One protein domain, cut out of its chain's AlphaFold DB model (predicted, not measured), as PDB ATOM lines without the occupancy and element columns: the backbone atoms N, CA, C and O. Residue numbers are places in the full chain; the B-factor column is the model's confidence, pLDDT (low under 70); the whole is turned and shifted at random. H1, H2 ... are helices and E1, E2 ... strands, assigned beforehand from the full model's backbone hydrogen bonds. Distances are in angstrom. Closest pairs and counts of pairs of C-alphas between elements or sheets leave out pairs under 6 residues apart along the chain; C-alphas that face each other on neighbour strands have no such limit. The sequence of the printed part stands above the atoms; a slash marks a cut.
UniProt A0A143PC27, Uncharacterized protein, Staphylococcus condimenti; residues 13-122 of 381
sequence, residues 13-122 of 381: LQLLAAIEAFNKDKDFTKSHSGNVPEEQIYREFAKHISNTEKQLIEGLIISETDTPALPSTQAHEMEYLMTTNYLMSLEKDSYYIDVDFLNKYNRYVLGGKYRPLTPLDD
ATOM      1  N   LEU A  13     134.135 153.757 140.598       83.25
ATOM      2  CA  LEU A  13     133.342 153.608 141.822       83.25
ATOM      3  C   LEU A  13     133.538 154.803 142.755       83.25
ATOM      4  O   LEU A  13     132.559 155.231 143.355       83.25
ATOM      5  N   GLN A  14     134.747 155.368 142.833       85.25
ATOM      6  CA  GLN A  14     134.990 156.622 143.558       85.25
ATOM      7  C   GLN A  14     134.208 157.773 142.921       85.25
ATOM      8  O   GLN A  14     133.505 158.489 143.624       85.25
ATOM      9  N   LEU A  15     134.225 157.885 141.588       87.44
ATOM     10  CA  LEU A  15     133.444 158.911 140.886       87.44
ATOM     11  C   LEU A  15     131.934 158.745 141.105       87.44
ATOM     12  O   LEU A  15     131.223 159.722 141.318       87.44
ATOM     13  N   LEU A  16     131.430 157.506 141.089       85.38
ATOM     14  CA  LEU A  16     130.031 157.230 141.411       85.38
ATOM     15  C   LEU A  16     129.700 157.613 142.862       85.38
ATOM     16  O   LEU A  16     128.695 158.280 143.087       85.38
ATOM     17  N   ALA A  17     130.546 157.234 143.823       83.75
ATOM     18  CA  ALA A  17     130.367 157.575 145.231       83.75
ATOM     19  C   ALA A  17     130.374 159.096 145.462       83.75
ATOM     20  O   ALA A  17     129.535 159.596 146.210       83.75
ATOM     21  N   ALA A  18     131.250 159.836 144.773       86.81
ATOM     22  CA  ALA A  18     131.256 161.295 144.788       86.81
ATOM     23  C   ALA A  18     129.916 161.854 144.281       86.81
ATOM     24  O   ALA A  18     129.251 162.611 144.985       86.81
ATOM     25  N   ILE A  19     129.439 161.407 143.111       86.25
ATOM     26  CA  ILE A  19     128.137 161.841 142.568       86.25
ATOM     27  C   ILE A  19     127.006 161.602 143.577       86.25
ATOM     28  O   ILE A  19     126.176 162.488 143.794       86.25
ATOM     29  N   GLU A  20     126.978 160.424 144.199       83.44
ATOM     30  CA  GLU A  20     125.972 160.033 145.190       83.44
ATOM     31  C   GLU A  20     126.031 160.893 146.463       83.44
ATOM     32  O   GLU A  20     124.988 161.320 146.966       83.44
ATOM     33  N   ALA A  21     127.233 161.197 146.960       83.62
ATOM     34  CA  ALA A  21     127.440 161.980 148.177       83.62
ATOM     35  C   ALA A  21     126.915 163.420 148.061       83.62
ATOM     36  O   ALA A  21     126.312 163.928 149.013       83.62
ATOM     37  N   PHE A  22     127.088 164.051 146.896       83.56
ATOM     38  CA  PHE A  22     126.608 165.410 146.619       83.56
ATOM     39  C   PHE A  22     125.130 165.456 146.192       83.56
ATOM     40  O   PHE A  22     124.481 166.492 146.319       83.56
ATOM     41  N   ASN A  23     124.548 164.331 145.753       81.38
ATOM     42  CA  ASN A  23     123.173 164.256 145.242       81.38
ATOM     43  C   ASN A  23     122.265 163.345 146.089       81.38
ATOM     44  O   ASN A  23     121.546 162.502 145.548       81.38
ATOM     45  N   LYS A  24     122.257 163.542 147.416       68.56
ATOM     46  CA  LYS A  24     121.557 162.692 148.410       68.56
ATOM     47  C   LYS A  24     120.054 162.484 148.162       68.56
ATOM     48  O   LYS A  24     119.496 161.494 148.627       68.56
ATOM     49  N   ASP A  25     119.407 163.386 147.424       65.19
ATOM     50  CA  ASP A  25     117.979 163.307 147.086       65.19
ATOM     51  C   ASP A  25     117.679 162.401 145.876       65.19
ATOM     52  O   ASP A  25     116.515 162.139 145.557       65.19
ATOM     53  N   LYS A  26     118.713 161.924 145.170       61.22
ATOM     54  CA  LYS A  26     118.576 161.030 144.019       61.22
ATOM     55  C   LYS A  26     118.881 159.594 144.438       61.22
ATOM     56  O   LYS A  26     119.927 159.290 144.997       61.22
ATOM     57  N   ASP A  27     117.949 158.693 144.143       60.00
ATOM     58  CA  ASP A  27     118.105 157.271 144.438       60.00
ATOM     59  C   ASP A  27     119.042 156.597 143.420       60.00
ATOM     60  O   ASP A  27     118.638 156.238 142.309       60.00
ATOM     61  N   PHE A  28     120.297 156.405 143.821       60.62
ATOM     62  CA  PHE A  28     121.299 155.640 143.079       60.62
ATOM     63  C   PHE A  28     121.438 154.190 143.587       60.62
ATOM     64  O   PHE A  28     122.392 153.494 143.243       60.62
ATOM     65  N   THR A  29     120.487 153.655 144.365       52.81
ATOM     66  CA  THR A  29     120.564 152.267 144.879       52.81
ATOM     67  C   THR A  29     120.611 151.200 143.775       52.81
ATOM     68  O   THR A  29     121.134 150.108 143.991       52.81
ATOM     69  N   LYS A  30     120.150 151.506 142.552       50.47
ATOM     70  CA  LYS A  30     120.340 150.634 141.370       50.47
ATOM     71  C   LYS A  30     121.787 150.616 140.847       50.47
ATOM     72  O   LYS A  30     122.159 149.681 140.135       50.47
ATOM     73  N   SER A  31     122.594 151.608 141.215       51.00
ATOM     74  CA  SER A  31     123.978 151.818 140.779       51.00
ATOM     75  C   SER A  31     125.003 151.010 141.582       51.00
ATOM     76  O   SER A  31     126.055 150.643 141.063       51.00
ATOM     77  N   HIS A  32     124.653 150.633 142.815       49.84
ATOM     78  CA  HIS A  32     125.515 149.944 143.784       49.84
ATOM     79  C   HIS A  32     125.864 148.482 143.426       49.84
ATOM     80  O   HIS A  32     126.528 147.788 144.191       49.84
ATOM     81  N   SER A  33     125.420 147.976 142.270       50.12
ATOM     82  CA  SER A  33     125.655 146.582 141.860       50.12
ATOM     83  C   SER A  33     126.933 146.366 141.037       50.12
ATOM     84  O   SER A  33     127.130 145.274 140.512       50.12
ATOM     85  N   GLY A  34     127.784 147.386 140.857       55.38
ATOM     86  CA  GLY A  34     128.969 147.308 139.983       55.38
ATOM     87  C   GLY A  34     128.648 147.182 138.482       55.38
ATOM     88  O   GLY A  34     129.557 147.185 137.652       55.38
ATOM     89  N   ASN A  35     127.359 147.121 138.124       63.38
ATOM     90  CA  ASN A  35     126.861 146.894 136.766       63.38
ATOM     91  C   ASN A  35     126.566 148.179 135.980       63.38
ATOM     92  O   ASN A  35     126.092 148.090 134.849       63.38
ATOM     93  N   VAL A  36     126.808 149.367 136.544       71.94
ATOM     94  CA  VAL A  36     126.663 150.616 135.782       71.94
ATOM     95  C   VAL A  36     127.824 150.720 134.786       71.94
ATOM     96  O   VAL A  36     128.989 150.634 135.202       71.94
ATOM     97  N   PRO A  37     127.544 150.874 133.476       85.88
ATOM     98  CA  PRO A  37     128.582 151.101 132.479       85.88
ATOM     99  C   PRO A  37     129.403 152.346 132.821       85.88
ATOM    100  O   PRO A  37     128.841 153.367 133.207       85.88
ATOM    101  N   GLU A  38     130.724 152.276 132.649       87.81
ATOM    102  CA  GLU A  38     131.632 153.394 132.949       87.81
ATOM    103  C   GLU A  38     131.219 154.669 132.198       87.81
ATOM    104  O   GLU A  38     131.070 155.720 132.809       87.81
ATOM    105  N   GLU A  39     130.885 154.550 130.911       91.00
ATOM    106  CA  GLU A  39     130.358 155.651 130.098       91.00
ATOM    107  C   GLU A  39     129.158 156.362 130.746       91.00
ATOM    108  O   GLU A  39     129.059 157.588 130.704       91.00
ATOM    109  N   GLN A  40     128.240 155.610 131.363       89.06
ATOM    110  CA  GLN A  40     127.064 156.193 132.002       89.06
ATOM    111  C   GLN A  40     127.447 157.020 133.235       89.06
ATOM    112  O   GLN A  40     126.825 158.053 133.468       89.06
ATOM    113  N   ILE A  41     128.466 156.600 133.990       89.44
ATOM    114  CA  ILE A  41     128.959 157.326 135.170       89.44
ATOM    115  C   ILE A  41     129.568 158.663 134.739       89.44
ATOM    116  O   ILE A  41     129.175 159.697 135.265       89.44
ATOM    117  N   TYR A  42     130.434 158.668 133.721       94.12
ATOM    118  CA  TYR A  42     131.052 159.898 133.202       94.12
ATOM    119  C   TYR A  42     130.018 160.861 132.599       94.12
ATOM    120  O   TYR A  42     130.063 162.068 132.834       94.12
ATOM    121  N   ARG A  43     129.033 160.337 131.858       92.12
ATOM    122  CA  ARG A  43     127.923 161.151 131.337       92.12
ATOM    123  C   ARG A  43     127.030 161.704 132.444       92.12
ATOM    124  O   ARG A  43     126.430 162.754 132.247       92.12
ATOM    125  N   GLU A  44     126.872 160.988 133.554       89.88
ATOM    126  CA  GLU A  44     126.118 161.486 134.702       89.88
ATOM    127  C   GLU A  44     126.912 162.564 135.437       89.88
ATOM    128  O   GLU A  44     126.378 163.651 135.618       89.88
ATOM    129  N   PHE A  45     128.190 162.319 135.742       92.50
ATOM    130  CA  PHE A  45     129.132 163.307 136.278       92.50
ATOM    131  C   PHE A  45     129.061 164.637 135.509       92.50
ATOM    132  O   PHE A  45     128.777 165.682 136.091       92.50
ATOM    133  N   ALA A  46     129.162 164.588 134.176       93.56
ATOM    134  CA  ALA A  46     129.119 165.768 133.309       93.56
ATOM    135  C   ALA A  46     127.816 166.597 133.396       93.56
ATOM    136  O   ALA A  46     127.786 167.754 132.965       93.56
ATOM    137  N   LYS A  47     126.716 166.034 133.913       90.56
ATOM    138  CA  LYS A  47     125.461 166.778 134.125       90.56
ATOM    139  C   LYS A  47     125.459 167.590 135.415       90.56
ATOM    140  O   LYS A  47     124.648 168.506 135.513       90.56
ATOM    141  N   HIS A  48     126.292 167.219 136.384       89.06
ATOM    142  CA  HIS A  48     126.282 167.790 137.732       89.06
ATOM    143  C   HIS A  48     127.377 168.825 137.958       89.06
ATOM    144  O   HIS A  48     127.193 169.708 138.788       89.06
ATOM    145  N   ILE A  49     128.469 168.744 137.201       91.19
ATOM    146  CA  ILE A  49     129.564 169.711 137.274       91.19
ATOM    147  C   ILE A  49     129.228 171.045 136.599       91.19
ATOM    148  O   ILE A  49     128.411 171.115 135.665       91.19
ATOM    149  N   SER A  50     129.884 172.106 137.073       89.56
ATOM    150  CA  SER A  50     129.694 173.476 136.589       89.56
ATOM    151  C   SER A  50     130.203 173.660 135.151       89.56
ATOM    152  O   SER A  50     130.888 172.806 134.588       89.56
ATOM    153  N   ASN A  51     129.849 174.778 134.506       88.81
ATOM    154  CA  ASN A  51     130.421 175.096 133.193       88.81
ATOM    155  C   ASN A  51     131.910 175.446 133.291       88.81
ATOM    156  O   ASN A  51     132.649 175.091 132.379       88.81
ATOM    157  N   THR A  52     132.336 176.083 134.383       87.50
ATOM    158  CA  THR A  52     133.744 176.399 134.638       87.50
ATOM    159  C   THR A  52     134.567 175.121 134.766       87.50
ATOM    160  O   THR A  52     135.534 174.944 134.037       87.50
ATOM    161  N   GLU A  53     134.104 174.151 135.559       91.81
ATOM    162  CA  GLU A  53     134.767 172.847 135.710       91.81
ATOM    163  C   GLU A  53     134.860 172.091 134.372       91.81
ATOM    164  O   GLU A  53     135.889 171.502 134.052       91.81
ATOM    165  N   LYS A  54     133.823 172.161 133.523       93.06
ATOM    166  CA  LYS A  54     133.880 171.593 132.160       93.06
ATOM    167  C   LYS A  54     134.941 172.264 131.294       93.06
ATOM    168  O   LYS A  54     135.627 171.567 130.554       93.06
ATOM    169  N   GLN A  55     135.034 173.593 131.356       90.06
ATOM    170  CA  GLN A  55     136.023 174.362 130.604       90.06
ATOM    171  C   GLN A  55     137.441 174.056 131.081       90.06
ATOM    172  O   GLN A  55     138.314 173.882 130.238       90.06
ATOM    173  N   LEU A  56     137.650 173.910 132.392       90.94
ATOM    174  CA  LEU A  56     138.927 173.490 132.966       90.94
ATOM    175  C   LEU A  56     139.330 172.095 132.469       90.94
ATOM    176  O   LEU A  56     140.411 171.935 131.912       90.94
ATOM    177  N   ILE A  57     138.442 171.098 132.577       94.00
ATOM    178  CA  ILE A  57     138.713 169.730 132.096       94.00
ATOM    179  C   ILE A  57     139.001 169.716 130.587       94.00
ATOM    180  O   ILE A  57     139.929 169.047 130.142       94.00
ATOM    181  N   GLU A  58     138.212 170.438 129.784       93.69
ATOM    182  CA  GLU A  58     138.445 170.532 128.338       93.69
ATOM    183  C   GLU A  58     139.770 171.246 128.026       93.69
ATOM    184  O   GLU A  58     140.495 170.793 127.144       93.69
ATOM    185  N   GLY A  59     140.125 172.293 128.776       89.44
ATOM    186  CA  GLY A  59     141.403 173.000 128.662       89.44
ATOM    187  C   GLY A  59     142.607 172.099 128.933       89.44
ATOM    188  O   GLY A  59     143.534 172.077 128.130       89.44
ATOM    189  N   LEU A  60     142.547 171.281 129.986       90.75
ATOM    190  CA  LEU A  60     143.585 170.294 130.317       90.75
ATOM    191  C   LEU A  60     143.728 169.186 129.265       90.75
ATOM    192  O   LEU A  60     144.801 168.628 129.076       90.75
ATOM    193  N   ILE A  61     142.644 168.841 128.565       92.00
ATOM    194  CA  ILE A  61     142.709 167.897 127.439       92.00
ATOM    195  C   ILE A  61     143.389 168.549 126.226       92.00
ATOM    196  O   ILE A  61     144.077 167.867 125.471       92.00
ATOM    197  N   ILE A  62     143.177 169.852 126.019       89.62
ATOM    198  CA  ILE A  62     143.735 170.610 124.889       89.62
ATOM    199  C   ILE A  62     145.218 170.931 125.093       89.62
ATOM    200  O   ILE A  62     145.939 171.012 124.102       89.62
ATOM    201  N   SER A  63     145.675 171.120 126.335       80.62
ATOM    202  CA  SER A  63     147.067 171.490 126.623       80.62
ATOM    203  C   SER A  63     148.082 170.422 126.208       80.62
ATOM    204  O   SER A  63     149.254 170.745 126.060       80.62
ATOM    205  N   GLU A  64     147.644 169.171 126.009       78.31
ATOM    206  CA  GLU A  64     148.486 168.027 125.623       78.31
ATOM    207  C   GLU A  64     149.716 167.824 126.533       78.31
ATOM    208  O   GLU A  64     150.713 167.238 126.124       78.31
ATOM    209  N   THR A  65     149.636 168.284 127.786       76.88
ATOM    210  CA  THR A  65     150.671 168.101 128.811       76.88
ATOM    211  C   THR A  65     150.629 166.679 129.363       76.88
ATOM    212  O   THR A  65     149.547 166.203 129.713       76.88
ATOM    213  N   ASP A  66     151.787 166.031 129.503       70.12
ATOM    214  CA  ASP A  66     151.876 164.661 130.031       70.12
ATOM    215  C   ASP A  66     151.551 164.590 131.539       70.12
ATOM    216  O   ASP A  66     150.934 163.631 132.001       70.12
ATOM    217  N   THR A  67     151.862 165.646 132.301       77.50
ATOM    218  CA  THR A  67     151.555 165.787 133.738       77.50
ATOM    219  C   THR A  67     150.649 166.998 133.998       77.50
ATOM    220  O   THR A  67     151.097 168.024 134.514       77.50
ATOM    221  N   PRO A  68     149.356 166.929 133.631       81.62
ATOM    222  CA  PRO A  68     148.436 168.045 133.819       81.62
ATOM    223  C   PRO A  68     148.266 168.363 135.311       81.62
ATOM    224  O   PRO A  68     147.750 167.550 136.083       81.62
ATOM    225  N   ALA A  69     148.695 169.563 135.697       82.56
ATOM    226  CA  ALA A  69     148.597 170.089 137.050       82.56
ATOM    227  C   ALA A  69     147.712 171.342 137.090       82.56
ATOM    228  O   ALA A  69     147.599 172.083 136.113       82.56
ATOM    229  N   LEU A  70     147.070 171.558 138.231       85.06
ATOM    230  CA  LEU A  70     146.147 172.647 138.506       85.06
ATOM    231  C   LEU A  70     146.584 173.386 139.770       85.06
ATOM    232  O   LEU A  70     146.892 172.728 140.769       85.06
ATOM    233  N   PRO A  71     146.521 174.726 139.786       84.62
ATOM    234  CA  PRO A  71     146.670 175.468 141.023       84.62
ATOM    235  C   PRO A  71     145.497 175.166 141.964       84.62
ATOM    236  O   PRO A  71     144.373 174.885 141.527       84.62
ATOM    237  N   SER A  72     145.736 175.290 143.270       84.00
ATOM    238  CA  SER A  72     144.742 175.035 144.321       84.00
ATOM    239  C   SER A  72     143.409 175.745 144.078       84.00
ATOM    240  O   SER A  72     142.348 175.144 144.244       84.00
ATOM    241  N   THR A  73     143.427 176.991 143.603       84.31
ATOM    242  CA  THR A  73     142.206 177.755 143.300       84.31
ATOM    243  C   THR A  73     141.313 177.059 142.275       84.31
ATOM    244  O   THR A  73     140.112 176.952 142.507       84.31
ATOM    245  N   GLN A  74     141.886 176.534 141.190       88.31
ATOM    246  CA  GLN A  74     141.154 175.809 140.147       88.31
ATOM    247  C   GLN A  74     140.772 174.398 140.602       88.31
ATOM    248  O   GLN A  74     139.668 173.936 140.323       88.31
ATOM    249  N   ALA A  75     141.652 173.725 141.348       88.38
ATOM    250  CA  ALA A  75     141.368 172.409 141.910       88.38
ATOM    251  C   ALA A  75     140.128 172.441 142.824       88.38
ATOM    252  O   ALA A  75     139.260 171.575 142.724       88.38
ATOM    253  N   HIS A  76     139.989 173.478 143.659       85.50
ATOM    254  CA  HIS A  76     138.836 173.663 144.550       85.50
ATOM    255  C   HIS A  76     137.510 173.924 143.812       85.50
ATOM    256  O   HIS A  76     136.447 173.724 144.401       85.50
ATOM    257  N   GLU A  77     137.538 174.313 142.533       86.56
ATOM    258  CA  GLU A  77     136.330 174.395 141.701       86.56
ATOM    259  C   GLU A  77     135.834 173.013 141.237       86.56
ATOM    260  O   GLU A  77     134.681 172.882 140.820       86.56
ATOM    261  N   MET A  78     136.669 171.971 141.334       89.88
ATOM    262  CA  MET A  78     136.353 170.594 140.938       89.88
ATOM    263  C   MET A  78     135.740 169.785 142.093       89.88
ATOM    264  O   MET A  78     136.266 168.744 142.496       89.88
ATOM    265  N   GLU A  79     134.615 170.260 142.639       86.81
ATOM    266  CA  GLU A  79     134.004 169.769 143.894       86.81
ATOM    267  C   GLU A  79     133.855 168.239 143.968       86.81
ATOM    268  O   GLU A  79     134.067 167.627 145.015       86.81
ATOM    269  N   TYR A  80     133.493 167.607 142.851       89.06
ATOM    270  CA  TYR A  80     133.317 166.159 142.783       89.06
ATOM    271  C   TYR A  80     134.663 165.433 142.717       89.06
ATOM    272  O   TYR A  80     134.861 164.458 143.443       89.06
ATOM    273  N   LEU A  81     135.583 165.888 141.856       90.62
ATOM    274  CA  LEU A  81     136.872 165.222 141.644       90.62
ATOM    275  C   LEU A  81     137.793 165.346 142.851       90.62
ATOM    276  O   LEU A  81     138.478 164.373 143.147       90.62
ATOM    277  N   MET A  82     137.721 166.454 143.593       88.25
ATOM    278  CA  MET A  82     138.465 166.673 144.840       88.25
ATOM    279  C   MET A  82     138.182 165.603 145.910       88.25
ATOM    280  O   MET A  82     138.968 165.395 146.825       88.25
ATOM    281  N   THR A  83     137.059 164.884 145.801       86.06
ATOM    282  CA  THR A  83     136.714 163.766 146.704       86.06
ATOM    283  C   THR A  83     137.147 162.394 146.182       86.06
ATOM    284  O   THR A  83     136.720 161.355 146.694       86.06
ATOM    285  N   THR A  84     137.956 162.367 145.125       88.69
ATOM    286  CA  THR A  84     138.395 161.154 144.433       88.69
ATOM    287  C   THR A  84     139.885 161.211 144.153       88.69
ATOM    288  O   THR A  84     140.447 162.284 144.000       88.69
ATOM    289  N   ASN A  85     140.500 160.059 143.907       87.56
ATOM    290  CA  ASN A  85     141.910 160.011 143.525       87.56
ATOM    291  C   ASN A  85     142.132 160.295 142.026       87.56
ATOM    292  O   ASN A  85     143.151 159.909 141.462       87.56
ATOM    293  N   TYR A  86     141.144 160.893 141.346       90.62
ATOM    294  CA  TYR A  86     141.357 161.483 140.025       90.62
ATOM    295  C   TYR A  86     141.959 162.883 140.111       90.62
ATOM    296  O   TYR A  86     142.475 163.354 139.107       90.62
ATOM    297  N   LEU A  87     141.894 163.527 141.279       91.31
ATOM    298  CA  LEU A  87     142.535 164.802 141.564       91.31
ATOM    299  C   LEU A  87     143.364 164.625 142.840       91.31
ATOM    300  O   LEU A  87     142.803 164.393 143.906       91.31
ATOM    301  N   MET A  88     144.689 164.667 142.720       89.69
ATOM    302  CA  MET A  88     145.628 164.388 143.810       89.69
ATOM    303  C   MET A  88     146.440 165.641 144.116       89.69
ATOM    304  O   MET A  88     147.042 166.207 143.208       89.69
ATOM    305  N   SER A  89     146.470 166.069 145.380       88.69
ATOM    306  CA  SER A  89     147.403 167.119 145.808       88.69
ATOM    307  C   SER A  89     148.822 166.568 145.753       88.69
ATOM    308  O   SER A  89     149.057 165.494 146.307       88.69
ATOM    309  N   LEU A  90     149.727 167.268 145.076       84.81
ATOM    310  CA  LEU A  90     151.147 166.914 144.998       84.81
ATOM    311  C   LEU A  90     152.013 167.841 145.861       84.81
ATOM    312  O   LEU A  90     153.044 167.416 146.367       84.81
ATOM    313  N   GLU A  91     151.591 169.099 146.017       82.44
ATOM    314  CA  GLU A  91     152.258 170.139 146.809       82.44
ATOM    315  C   GLU A  91     151.218 171.136 147.357       82.44
ATOM    316  O   GLU A  91     150.061 171.107 146.939       82.44
ATOM    317  N   LYS A  92     151.641 172.077 148.225       75.56
ATOM    318  CA  LYS A  92     150.784 173.063 148.935       75.56
ATOM    319  C   LYS A  92     149.659 173.655 148.105       75.56
ATOM    320  O   LYS A  92     148.556 173.833 148.617       75.56
ATOM    321  N   ASP A  93     149.966 173.960 146.852       80.69
ATOM    322  CA  ASP A  93     149.074 174.667 145.952       80.69
ATOM    323  C   ASP A  93     148.982 174.021 144.562       80.69
ATOM    324  O   ASP A  93     148.526 174.675 143.628       80.69
ATOM    325  N   SER A  94     149.382 172.752 144.415       86.00
ATOM    326  CA  SER A  94     149.445 172.065 143.118       86.00
ATOM    327  C   SER A  94     148.762 170.703 143.162       86.00
ATOM    328  O   SER A  94     149.079 169.855 143.998       86.00
ATOM    329  N   TYR A  95     147.834 170.486 142.231       90.19
ATOM    330  CA  TYR A  95     147.040 169.270 142.120       90.19
ATOM    331  C   TYR A  95     147.210 168.636 140.750       90.19
ATOM    332  O   TYR A  95     146.949 169.269 139.733       90.19
ATOM    333  N   TYR A  96     147.556 167.359 140.709       91.56
ATOM    334  CA  TYR A  96     147.549 166.580 139.480       91.56
ATOM    335  C   TYR A  96     146.171 165.992 139.204       91.56
ATOM    336  O   TYR A  96     145.503 165.483 140.109       91.56
ATOM    337  N   ILE A  97     145.776 166.012 137.933       91.38
ATOM    338  CA  ILE A  97     144.571 165.345 137.453       91.38
ATOM    339  C   ILE A  97     144.917 164.128 136.597       91.38
ATOM    340  O   ILE A  97     145.704 164.183 135.659       91.38
ATOM    341  N   ASP A  98     144.286 163.007 136.916       91.06
ATOM    342  CA  ASP A  98     144.561 161.717 136.303       91.06
ATOM    343  C   ASP A  98     144.291 161.723 134.783       91.06
ATOM    344  O   ASP A  98     143.184 162.003 134.301       91.06
ATOM    345  N   VAL A  99     145.315 161.361 134.010       91.25
ATOM    346  CA  VAL A  99     145.250 161.323 132.543       91.25
ATOM    347  C   VAL A  99     144.223 160.306 132.018       91.25
ATOM    348  O   VAL A  99     143.545 160.566 131.015       91.25
ATOM    349  N   ASP A 100     144.034 159.165 132.688       90.56
ATOM    350  CA  ASP A 100     143.000 158.194 132.316       90.56
ATOM    351  C   ASP A 100     141.597 158.782 132.505       90.56
ATOM    352  O   ASP A 100     140.703 158.512 131.690       90.56
ATOM    353  N   PHE A 101     141.382 159.597 133.542       93.94
ATOM    354  CA  PHE A 101     140.133 160.337 133.717       93.94
ATOM    355  C   PHE A 101     139.886 161.301 132.556       93.94
ATOM    356  O   PHE A 101     138.813 161.239 131.944       93.94
ATOM    357  N   LEU A 102     140.870 162.132 132.203       94.81
ATOM    358  CA  LEU A 102     140.763 163.085 131.090       94.81
ATOM    359  C   LEU A 102     140.456 162.371 129.765       94.81
ATOM    360  O   LEU A 102     139.527 162.741 129.036       94.81
ATOM    361  N   ASN A 103     141.158 161.272 129.487       94.19
ATOM    362  CA  ASN A 103     140.947 160.449 128.296       94.19
ATOM    363  C   ASN A 103     139.544 159.822 128.250       94.19
ATOM    364  O   ASN A 103     138.887 159.807 127.199       94.19
ATOM    365  N   LYS A 104     139.038 159.324 129.384       95.44
ATOM    366  CA  LYS A 104     137.671 158.783 129.490       95.44
ATOM    367  C   LYS A 104     136.616 159.875 129.362       95.44
ATOM    368  O   LYS A 104     135.599 159.645 128.702       95.44
ATOM    369  N   TYR A 105     136.856 161.057 129.921       96.62
ATOM    370  CA  TYR A 105     135.973 162.208 129.773       96.62
ATOM    371  C   TYR A 105     135.878 162.643 128.305       96.62
ATOM    372  O   TYR A 105     134.773 162.716 127.755       96.62
ATOM    373  N   ASN A 106     137.018 162.813 127.625       96.31
ATOM    374  CA  ASN A 106     137.069 163.116 126.194       96.31
ATOM    375  C   ASN A 106     136.266 162.083 125.386       96.31
ATOM    376  O   ASN A 106     135.383 162.436 124.603       96.31
ATOM    377  N   ARG A 107     136.489 160.788 125.634       96.62
ATOM    378  CA  ARG A 107     135.801 159.703 124.922       96.62
ATOM    379  C   ARG A 107     134.289 159.672 125.162       96.62
ATOM    380  O   ARG A 107     133.526 159.555 124.203       96.62
ATOM    381  N   TYR A 108     133.848 159.701 126.421       96.69
ATOM    382  CA  TYR A 108     132.456 159.414 126.796       96.69
ATOM    383  C   TYR A 108     131.553 160.650 126.834       96.69
ATOM    384  O   TYR A 108     130.341 160.523 126.633       96.69
ATOM    385  N   VAL A 109     132.123 161.830 127.086       96.88
ATOM    386  CA  VAL A 109     131.380 163.088 127.242       96.88
ATOM    387  C   VAL A 109     131.561 163.982 126.020       96.88
ATOM    388  O   VAL A 109     130.565 164.439 125.459       96.88
ATOM    389  N   LEU A 110     132.803 164.173 125.563       95.94
ATOM    390  CA  LEU A 110     133.124 165.049 124.423       95.94
ATOM    391  C   LEU A 110     133.075 164.328 123.065       95.94
ATOM    392  O   LEU A 110     133.231 164.953 122.020       95.94
ATOM    393  N   GLY A 111     132.829 163.015 123.065       94.69
ATOM    394  CA  GLY A 111     132.693 162.211 121.850       94.69
ATOM    395  C   GLY A 111     134.014 161.916 121.134       94.69
ATOM    396  O   GLY A 111     133.993 161.642 119.937       94.69
ATOM    397  N   GLY A 112     135.146 161.968 121.844       92.88
ATOM    398  CA  GLY A 112     136.481 161.752 121.279       92.88
ATOM    399  C   GLY A 112     136.919 162.890 120.359       92.88
ATOM    400  O   GLY A 112     137.517 162.637 119.316       92.88
ATOM    401  N   LYS A 113     136.560 164.128 120.715       94.94
ATOM    402  CA  LYS A 113     136.847 165.341 119.937       94.94
ATOM    403  C   LYS A 113     138.349 165.623 119.834       94.94
ATOM    404  O   LYS A 113     138.789 166.133 118.808       94.94
ATOM    405  N   TYR A 114     139.104 165.282 120.875       93.88
ATOM    406  CA  TYR A 114     140.537 165.561 120.985       93.88
ATOM    407  C   TYR A 114     141.381 164.296 120.897       93.88
ATOM    408  O   TYR A 114     140.876 163.184 121.107       93.88
ATOM    409  N   ARG A 115     142.671 164.462 120.600       90.75
ATOM    410  CA  ARG A 115     143.634 163.364 120.661       90.75
ATOM    411  C   ARG A 115     143.735 162.864 122.113       90.75
ATOM    412  O   ARG A 115     143.716 163.683 123.025       90.75
ATOM    413  N   PRO A 116     143.792 161.543 122.354       90.50
ATOM    414  CA  PRO A 116     144.068 161.031 123.689       90.50
ATOM    415  C   PRO A 116     145.461 161.454 124.157       90.50
ATOM    416  O   PRO A 116     146.420 161.344 123.387       90.50
ATOM    417  N   LEU A 117     145.542 161.878 125.411       90.62
ATOM    418  CA  LEU A 117     146.785 162.161 126.119       90.62
ATOM    419  C   LEU A 117     147.576 160.868 126.340       90.62
ATOM    420  O   LEU A 117     146.980 159.786 126.460       90.62
ATOM    421  N   THR A 118     148.902 160.983 126.400       89.56
ATOM    422  CA  THR A 118     149.796 159.859 126.694       89.56
ATOM    423  C   THR A 118     149.605 159.433 128.149       89.56
ATOM    424  O   THR A 118     149.766 160.263 129.036       89.56
ATOM    425  N   PRO A 119     149.235 158.173 128.437       86.44
ATOM    426  CA  PRO A 119     149.193 157.697 129.812       86.44
ATOM    427  C   PRO A 119     150.597 157.702 130.416       86.44
ATOM    428  O   PRO A 119     151.531 157.249 129.752       86.44
ATOM    429  N   LEU A 120     150.702 158.142 131.669       85.06
ATOM    430  CA  LEU A 120     151.922 158.017 132.459       85.06
ATOM    431  C   LEU A 120     152.333 156.550 132.590       85.06
ATOM    432  O   LEU A 120     151.475 155.656 132.682       85.06
ATOM    433  N   ASP A 121     153.639 156.307 132.603       85.88
ATOM    434  CA  ASP A 121     154.156 154.974 132.878       85.88
ATOM    435  C   ASP A 121     154.042 154.603 134.371       85.88
ATOM    436  O   ASP A 121     153.559 155.371 135.208       85.88
ATOM    437  N   ASP A 122     154.387 153.357 134.707       84.62
ATOM    438  CA  ASP A 122     154.240 152.865 136.078       84.62
ATOM    439  C   ASP A 122     155.184 153.589 137.060       84.62
ATOM    440  O   ASP A 122     154.799 153.778 138.210       84.62
TER     441      ASP A 122
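What this domain is: This is residues 13 to 122 of the 381 residues of an uncharacterized protein of Staphylococcus condimenti (UniProt A0A143PC27). Helices H1 and H2 lie side by side at one end of the domain, and a small antiparallel sheet, with the short helix H4 over it, makes the other end. Between these ends H5, whose centre is the nearest to the mean of the C-alphas, packs on H2, making a corner with it where Tyr 108 of H5 meets Glu 39 of H2, and on residues 57 to 61 of H3. The printed part has 110 residues with five named helices and three named strands, in the order H1 H2 H3 E1 H4 E2 E3 H5; the sheet's order is E1 - E3 - E2. The class is mixed, helices and strands. The whole is compact, with a radius of gyration of the C-alphas of 13.8 A, and its outline is rounded, spanning 37 by 30 by 30 A.

Where its parts are: H1, residues 13 to 22, begins at C-alpha 13 (133.342, 153.608, 141.822) and is 14.4 A long. H2, residues 38 to 48, is 16.1 A long, and H3, residues 51 to 62, 16.3 A. E1 is residues 69 to 71, H4 residues 72 to 75. E2, residues 87 to 91, is 12.3 A long, and E3, residues 94 to 97, 10.1 A. H5, residues 99 to 108, is 14.2 A long and ends at C-alpha 108 (132.456, 159.414, 126.796).

How they stand to each other: H1 and H2 touch, closest at the C-alphas of Leu 16 and Ile 41, 6.3 A apart, at a shallow tilt of 25 degrees, the same way. H1 is apart from H3 and H5. H2 touches H5, closest at the C-alphas of Glu 39 and Tyr 108, 5.4 A, about perpendicular at 87 degrees. H3 touches H5 with residues 57 to 61 alone, closest at the C-alphas of Ile 61 and Leu 102, 6.3 A; at 70.0 degrees they are only just about perpendicular. H3 is only just on the sheet, which it only grazes with residues 56 to 60. E1 and E3 are antiparallel at 138 degrees, with N 70 and O 95 2.7 A apart, within hydrogen-bond range. E2 and E3 form a hairpin at 151 degrees, with N 96 and O 88 within range at 2.8 A. H4 is on the sheet at a height of 8.6 A, only just over E3, with 3 of its C-alphas falling on that strand. E1, H4 and E2 form a split strand-helix-strand unit, two strands of one sheet with a helix between them along the chain and E3 between them in the sheet, and its crossover is right-handed. Every O i to N i+4 pair is within range in H1, H3 and H5, and 5 of 7 in H2; H4 is too short for such a pair.

The domain as a whole: The C-alphas of Asp 25 and Asp 121, the two farthest apart, are 39.8 A apart. The printed part has no cut. The links H1 to H2 and H4 to E2 are long, and residues 109 to 122 hold no named element. Mean pLDDT of the printed part is 84.9; residues 24 to 35 are under 70.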